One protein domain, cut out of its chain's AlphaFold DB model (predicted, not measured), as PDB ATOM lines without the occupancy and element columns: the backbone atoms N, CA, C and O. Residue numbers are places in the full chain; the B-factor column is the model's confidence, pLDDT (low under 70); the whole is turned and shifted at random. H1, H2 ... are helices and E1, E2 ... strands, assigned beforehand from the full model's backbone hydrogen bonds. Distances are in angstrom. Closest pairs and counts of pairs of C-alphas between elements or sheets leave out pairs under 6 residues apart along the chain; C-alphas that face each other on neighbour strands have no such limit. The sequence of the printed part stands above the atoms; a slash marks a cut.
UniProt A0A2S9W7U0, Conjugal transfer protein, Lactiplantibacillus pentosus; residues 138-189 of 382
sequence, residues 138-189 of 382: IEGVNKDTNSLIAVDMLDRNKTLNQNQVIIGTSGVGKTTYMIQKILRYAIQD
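This is residues 138 to 189 of the 382 residues of the protein "Conjugal transfer protein" of Lactiplantibacillus pentosus (UniProt A0A2S9W7U0). A small hairpin of two short strands, E1 and E2, stands over one side of a single helix, H1, in a loose, open frame closed by a long loop. The loop, residues 152 to 173, swings away beyond the end of E2, turns round and runs past H1, whose chain then runs back the other way. Residues 142 to 147, at the hairpin's tip, and residues 167 to 173, at the bend before H1, stick out. The printed part has 52 residues, in the order E1, E2, H1, with under half of them in named elements; the class is mixed, helices and strands, and the sheet, order E1 - E2, is antiparallel. The whole is loose, with a radius of gyration of the C-alphas of 12.8 A and spans of 35 by 32 by 20 A.

E1, residues 138 to 141, and E2, residues 148 to 151, form a hairpin, antiparallel at 151 degrees between their directions. C-alphas 138 and 150 face each other at 4.5 A. N 139 and O 149 are within hydrogen-bond range at 2.9 A, as are N 149 and O 140 at 2.9 A. E1 and H1, residues 174 to 187, are near each other, with 5 pairs of C-alphas within 10 A and no pair within 8 A. In H1 every O i to N i+4 pair is within hydrogen-bond range.

E1 begins at C-alpha 138, (-44.140, -32.254, -18.944), and is 8.4 A long. E2 is 9.8 A long and ends at C-alpha 151, (-39.918, -31.437, -23.974). H1 is 20.2 A long and ends at C-alpha 187, (-40.254, -23.342, -8.850).

The C-alphas of Asn 157 and Gly 171 are the two farthest apart, at 34.9 A. The link from E1 to E2 is short, with 6 residues, and that from E2 to H1 is long, with 22. The printed part has no cut, and no printed residue is under 70 in pLDDT.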
ATOM      1  N   ILE A 138     -43.183 -31.169 -18.728       91.69
ATOM      2  CA  ILE A 138     -44.140 -32.254 -18.944       91.69
ATOM      3  C   ILE A 138     -45.386 -31.622 -19.546       91.69
ATOM      4  O   ILE A 138     -46.099 -30.895 -18.852       91.69
ATOM      5  N   GLU A 139     -45.621 -31.916 -20.820       91.88
ATOM      6  CA  GLU A 139     -46.693 -31.323 -21.619       91.88
ATOM      7  C   GLU A 139     -47.981 -32.152 -21.585       91.88
ATOM      8  O   GLU A 139     -49.070 -31.651 -21.859       91.88
ATOM      9  N   GLY A 140     -47.877 -33.418 -21.187       91.56
ATOM     10  CA  GLY A 140     -49.027 -34.283 -20.986       91.56
ATOM     11  C   GLY A 140     -48.670 -35.749 -21.149       91.56
ATOM     12  O   GLY A 140     -47.556 -36.176 -20.842       91.56
ATOM     13  N   VAL A 141     -49.643 -36.512 -21.635       92.06
ATOM     14  CA  VAL A 141     -49.501 -37.928 -21.964       92.06
ATOM     15  C   VAL A 141     -49.957 -38.169 -23.394       92.06
ATOM     16  O   VAL A 141     -50.928 -37.566 -23.859       92.06
ATOM     17  N   ASN A 142     -49.250 -39.054 -24.083       88.50
ATOM     18  CA  ASN A 142     -49.668 -39.577 -25.366       88.50
ATOM     19  C   ASN A 142     -50.922 -40.440 -25.150       88.50
ATOM     20  O   ASN A 142     -50.962 -41.279 -24.252       88.50
ATOM     21  N   LYS A 143     -51.976 -40.197 -25.933       86.69
ATOM     22  CA  LYS A 143     -53.277 -40.854 -25.743       86.69
ATOM     23  C   LYS A 143     -53.281 -42.312 -26.192       86.69
ATOM     24  O   LYS A 143     -54.093 -43.078 -25.680       86.69
ATOM     25  N   ASP A 144     -52.402 -42.674 -27.120       84.94
ATOM     26  CA  ASP A 144     -52.375 -44.012 -27.707       84.94
ATOM     27  C   ASP A 144     -51.512 -44.959 -26.866       84.94
ATOM     28  O   ASP A 144     -51.912 -46.083 -26.563       84.94
ATOM     29  N   THR A 145     -50.359 -44.472 -26.403       83.06
ATOM     30  CA  THR A 145     -49.365 -45.272 -25.671       83.06
ATOM     31  C   THR A 145     -49.413 -45.084 -24.155       83.06
ATOM     32  O   THR A 145     -48.850 -45.889 -23.415       83.06
ATOM     33  N   ASN A 146     -50.082 -44.032 -23.666       85.12
ATOM     34  CA  ASN A 146     -50.016 -43.547 -22.279       85.12
ATOM     35  C   ASN A 146     -48.603 -43.152 -21.804       85.12
ATOM     36  O   ASN A 146     -48.385 -42.966 -20.602       85.12
ATOM     37  N   SER A 147     -47.646 -42.986 -22.721       87.00
ATOM     38  CA  SER A 147     -46.319 -42.451 -22.413       87.00
ATOM     39  C   SER A 147     -46.392 -40.976 -22.027       87.00
ATOM     40  O   SER A 147     -47.284 -40.240 -22.454       87.00
ATOM     41  N   LEU A 148     -45.425 -40.511 -21.237       91.31
ATOM     42  CA  LEU A 148     -45.266 -39.084 -20.964       91.31
ATOM     43  C   LEU A 148     -44.819 -38.345 -22.227       91.31
ATOM     44  O   LEU A 148     -43.971 -38.831 -22.967       91.31
ATOM     45  N   ILE A 149     -45.332 -37.133 -22.408       92.69
ATOM     46  CA  ILE A 149     -44.798 -36.176 -23.376       92.69
ATOM     47  C   ILE A 149     -43.961 -35.174 -22.589       92.69
ATOM     48  O   ILE A 149     -44.487 -34.438 -21.748       92.69
ATOM     49  N   ALA A 150     -42.656 -35.169 -22.846       93.25
ATOM     50  CA  ALA A 150     -41.705 -34.299 -22.169       93.25
ATOM     51  C   ALA A 150     -40.814 -33.592 -23.188       93.25
ATOM     52  O   ALA A 150     -40.225 -34.234 -24.059       93.25
ATOM     53  N   VAL A 151     -40.696 -32.272 -23.059       92.38
ATOM     54  CA  VAL A 151     -39.918 -31.437 -23.974       92.38
ATOM     55  C   VAL A 151     -38.924 -30.604 -23.182       92.38
ATOM     56  O   VAL A 151     -39.278 -29.898 -22.242       92.38
ATOM     57  N   ASP A 152     -37.663 -30.657 -23.588       90.88
ATOM     58  CA  ASP A 152     -36.638 -29.736 -23.117       90.88
ATOM     59  C   ASP A 152     -36.554 -28.540 -24.072       90.88
ATOM     60  O   ASP A 152     -35.861 -28.592 -25.089       90.88
ATOM     61  N   MET A 153     -37.257 -27.453 -23.743       88.75
ATOM     62  CA  MET A 153     -37.305 -26.243 -24.579       88.75
ATOM     63  C   MET A 153     -35.930 -25.590 -24.783       88.75
ATOM     64  O   MET A 153     -35.744 -24.820 -25.724       88.75
ATOM     65  N   LEU A 154     -34.952 -25.909 -23.932       86.56
ATOM     66  CA  LEU A 154     -33.602 -25.361 -23.977       86.56
ATOM     67  C   LEU A 154     -32.605 -26.265 -24.731       86.56
ATOM     68  O   LEU A 154     -31.409 -25.954 -24.762       86.56
ATOM     69  N   ASP A 155     -33.030 -27.405 -25.283       87.69
ATOM     70  CA  ASP A 155     -32.177 -28.260 -26.116       87.69
ATOM     71  C   ASP A 155     -32.203 -27.803 -27.578       87.69
ATOM     72  O   ASP A 155     -33.041 -28.230 -28.367       87.69
ATOM     73  N   ARG A 156     -31.222 -26.977 -27.960       84.38
ATOM     74  CA  ARG A 156     -31.100 -26.419 -29.319       84.38
ATOM     75  C   ARG A 156     -30.943 -27.468 -30.427       84.38
ATOM     76  O   ARG A 156     -31.107 -27.128 -31.594       84.38
ATOM     77  N   ASN A 157     -30.614 -28.720 -30.095       85.69
ATOM     78  CA  ASN A 157     -30.570 -29.795 -31.089       85.69
ATOM     79  C   ASN A 157     -31.970 -30.316 -31.442       85.69
ATOM     80  O   ASN A 157     -32.134 -30.953 -32.481       85.69
ATOM     81  N   LYS A 158     -32.964 -30.079 -30.577       84.00
ATOM     82  CA  LYS A 158     -34.344 -30.562 -30.732       84.00
ATOM     83  C   LYS A 158     -35.346 -29.430 -30.933       84.00
ATOM     84  O   LYS A 158     -36.285 -29.588 -31.707       84.00
ATOM     85  N   THR A 159     -35.159 -28.299 -30.258       85.38
ATOM     86  CA  THR A 159     -36.021 -27.120 -30.360       85.38
ATOM     87  C   THR A 159     -35.295 -25.987 -31.081       85.38
ATOM     88  O   THR A 159     -34.184 -25.598 -30.726       85.38
ATOM     89  N   LEU A 160     -35.929 -25.438 -32.124       88.12
ATOM     90  CA  LEU A 160     -35.383 -24.301 -32.882       88.12
ATOM     91  C   LEU A 160     -35.386 -23.010 -32.055       88.12
ATOM     92  O   LEU A 160     -34.475 -22.193 -32.156       88.12
ATOM     93  N   ASN A 161     -36.433 -22.815 -31.257       88.81
ATOM     94  CA  ASN A 161     -36.579 -21.702 -30.333       88.81
ATOM     95  C   ASN A 161     -37.441 -22.130 -29.134       88.81
ATOM     96  O   ASN A 161     -37.984 -23.233 -29.104       88.81
ATOM     97  N   GLN A 162     -37.534 -21.243 -28.147       89.06
ATOM     98  CA  GLN A 162     -38.264 -21.459 -26.892       89.06
ATOM     99  C   GLN A 162     -39.686 -20.883 -26.935       89.06
ATOM    100  O   GLN A 162     -40.373 -20.856 -25.916       89.06
ATOM    101  N   ASN A 163     -40.124 -20.383 -28.092       90.75
ATOM    102  CA  ASN A 163     -41.417 -19.729 -28.213       90.75
ATOM    103  C   ASN A 163     -42.517 -20.785 -28.277       90.75
ATOM    104  O   ASN A 163     -42.392 -21.799 -28.963       90.75
ATOM    105  N   GLN A 164     -43.628 -20.510 -27.601       91.38
ATOM    106  CA  GLN A 164     -44.766 -21.413 -27.558       91.38
ATOM    107  C   GLN A 164     -46.051 -20.674 -27.919       91.38
ATOM    108  O   GLN A 164     -46.282 -19.547 -27.487       91.38
ATOM    109  N   VAL A 165     -46.907 -21.339 -28.695       94.00
ATOM    110  CA  VAL A 165     -48.248 -20.856 -29.028       94.00
ATOM    111  C   VAL A 165     -49.261 -21.841 -28.463       94.00
ATOM    112  O   VAL A 165     -49.200 -23.037 -28.746       94.00
ATOM    113  N   ILE A 166     -50.191 -21.338 -27.655       92.88
ATOM    114  CA  ILE A 166     -51.227 -22.139 -27.000       92.88
ATOM    115  C   ILE A 166     -52.575 -21.644 -27.505       92.88
ATOM    116  O   ILE A 166     -52.969 -20.508 -27.250       92.88
ATOM    117  N   ILE A 167     -53.282 -22.501 -28.239       94.75
ATOM    118  CA  ILE A 167     -54.552 -22.166 -28.888       94.75
ATOM    119  C   ILE A 167     -55.642 -23.072 -28.334       94.75
ATOM    120  O   ILE A 167     -55.468 -24.277 -28.186       94.75
ATOM    121  N   GLY A 168     -56.796 -22.484 -28.053       92.62
ATOM    122  CA  GLY A 168     -57.962 -23.210 -27.576       92.62
ATOM    123  C   GLY A 168     -59.172 -22.295 -27.469       92.62
ATOM    124  O   GLY A 168     -59.037 -21.080 -27.320       92.62
ATOM    125  N   THR A 169     -60.371 -22.861 -27.517       93.50
ATOM    126  CA  THR A 169     -61.618 -22.127 -27.263       93.50
ATOM    127  C   THR A 169     -61.770 -21.804 -25.771       93.50
ATOM    128  O   THR A 169     -60.976 -22.248 -24.931       93.50
ATOM    129  N   SER A 170     -62.730 -20.949 -25.410       89.38
ATOM    130  CA  SER A 170     -63.034 -20.698 -23.994       89.38
ATOM    131  C   SER A 170     -63.512 -21.989 -23.312       89.38
ATOM    132  O   SER A 170     -64.226 -22.782 -23.922       89.38
ATOM    133  N   GLY A 171     -63.069 -22.229 -22.075       89.69
ATOM    134  CA  GLY A 171     -63.450 -23.405 -21.282       89.69
ATOM    135  C   GLY A 171     -62.671 -24.702 -21.550       89.69
ATOM    136  O   GLY A 171     -62.848 -25.659 -20.807       89.69
ATOM    137  N   VAL A 172     -61.768 -24.756 -22.539       93.25
ATOM    138  CA  VAL A 172     -60.992 -25.983 -22.846       93.25
ATOM    139  C   VAL A 172     -59.819 -26.244 -21.880       93.25
ATOM    140  O   VAL A 172     -59.152 -27.267 -21.978       93.25
ATOM    141  N   GLY A 173     -59.555 -25.320 -20.949       92.31
ATOM    142  CA  GLY A 173     -58.483 -25.451 -19.952       92.31
ATOM    143  C   GLY A 173     -57.185 -24.694 -20.261       92.31
ATOM    144  O   GLY A 173     -56.169 -24.980 -19.634       92.31
ATOM    145  N   LYS A 174     -57.200 -23.708 -21.176       94.25
ATOM    146  CA  LYS A 174     -56.027 -22.858 -21.484       94.25
ATOM    147  C   LYS A 174     -55.413 -22.223 -20.231       94.25
ATOM    148  O   LYS A 174     -54.219 -22.358 -19.994       94.25
ATOM    149  N   THR A 175     -56.244 -21.577 -19.419       93.56
ATOM    150  CA  THR A 175     -55.831 -20.888 -18.192       93.56
ATOM    151  C   THR A 175     -55.243 -21.867 -17.180       93.56
ATOM    152  O   THR A 175     -54.197 -21.602 -16.599       93.56
ATOM    153  N   THR A 176     -55.848 -23.051 -17.027       93.94
ATOM    154  CA  THR A 176     -55.329 -24.122 -16.162       93.94
ATOM    155  C   THR A 176     -53.935 -24.571 -16.596       93.94
ATOM    156  O   THR A 176     -53.037 -24.693 -15.765       93.94
ATOM    157  N   TYR A 177     -53.740 -24.773 -17.900       94.19
ATOM    158  CA  TYR A 177     -52.449 -25.143 -18.471       94.19
ATOM    159  C   TYR A 177     -51.392 -24.038 -18.270       94.19
ATOM    160  O   TYR A 177     -50.273 -24.319 -17.839       94.19
ATOM    161  N   MET A 178     -51.760 -22.769 -18.473       95.06
ATOM    162  CA  MET A 178     -50.874 -21.627 -18.213       95.06
ATOM    163  C   MET A 178     -50.496 -21.501 -16.735       95.06
ATOM    164  O   MET A 178     -49.324 -21.305 -16.425       95.06
ATOM    165  N   ILE A 179     -51.446 -21.678 -15.811       95.25
ATOM    166  CA  ILE A 179     -51.184 -21.676 -14.363       95.25
ATOM    167  C   ILE A 179     -50.187 -22.781 -13.990       95.25
ATOM    168  O   ILE A 179     -49.260 -22.534 -13.219       95.25
ATOM    169  N   GLN A 180     -50.333 -23.981 -14.560       93.94
ATOM    170  CA  GLN A 180     -49.382 -25.073 -14.348       93.94
ATOM    171  C   GLN A 180     -47.968 -24.691 -14.815       93.94
ATOM    172  O   GLN A 180     -46.995 -24.997 -14.119       93.94
ATOM    173  N   LYS A 181     -47.838 -24.005 -15.959       93.00
ATOM    174  CA  LYS A 181     -46.544 -23.503 -16.444       93.00
ATOM    175  C   LYS A 181     -45.969 -22.401 -15.556       93.00
ATOM    176  O   LYS A 181     -44.804 -22.497 -15.184       93.00
ATOM    177  N   ILE A 182     -46.777 -21.421 -15.144       94.88
ATOM    178  CA  ILE A 182     -46.365 -20.357 -14.210       94.88
ATOM    179  C   ILE A 182     -45.799 -20.972 -12.926       94.88
ATOM    180  O   ILE A 182     -44.702 -20.618 -12.505       94.88
ATOM    181  N   LEU A 183     -46.505 -21.944 -12.341       94.19
ATOM    182  CA  LEU A 183     -46.056 -22.670 -11.152       94.19
ATOM    183  C   LEU A 183     -44.720 -23.388 -11.375       94.19
ATOM    184  O   LEU A 183     -43.820 -23.297 -10.541       94.19
ATOM    185  N   ARG A 184     -44.581 -24.100 -12.498       91.38
ATOM    186  CA  ARG A 184     -43.356 -24.836 -12.832       91.38
ATOM    187  C   ARG A 184     -42.157 -23.899 -12.964       91.38
ATOM    188  O   ARG A 184     -41.128 -24.150 -12.341       91.38
ATOM    189  N   TYR A 185     -42.300 -22.820 -13.725       92.50
ATOM    190  CA  TYR A 185     -41.219 -21.862 -13.946       92.50
ATOM    191  C   TYR A 185     -40.894 -21.049 -12.692       92.50
ATOM    192  O   TYR A 185     -39.722 -20.785 -12.432       92.50
ATOM    193  N   ALA A 186     -41.891 -20.748 -11.856       92.81
ATOM    194  CA  ALA A 186     -41.660 -20.151 -10.546       92.81
ATOM    195  C   ALA A 186     -40.796 -21.054  -9.647       92.81
ATOM    196  O   ALA A 186     -39.851 -20.576  -9.025       92.81
ATOM    197  N   ILE A 187     -41.062 -22.368  -9.613       90.44
ATOM    198  CA  ILE A 187     -40.254 -23.342  -8.850       90.44
ATOM    199  C   ILE A 187     -38.822 -23.434  -9.389       90.44
ATOM    200  O   ILE A 187     -37.880 -23.618  -8.621       90.44
ATOM    201  N   GLN A 188     -38.653 -23.304 -10.703       89.19
ATOM    202  CA  GLN A 188     -37.345 -23.298 -11.353       89.19
ATOM    203  C   GLN A 188     -36.620 -21.936 -11.264       89.19
ATOM    204  O   GLN A 188     -35.570 -21.770 -11.878       89.19
ATOM    205  N   ASP A 189     -37.155 -20.980 -10.496       89.75
ATOM    206  CA  ASP A 189     -36.592 -19.643 -10.249       89.75
ATOM    207  C   ASP A 189     -36.450 -18.750 -11.503       89.75
ATOM    208  O   ASP A 189     -35.609 -17.843 -11.562       89.75
TER     209      ASP A 189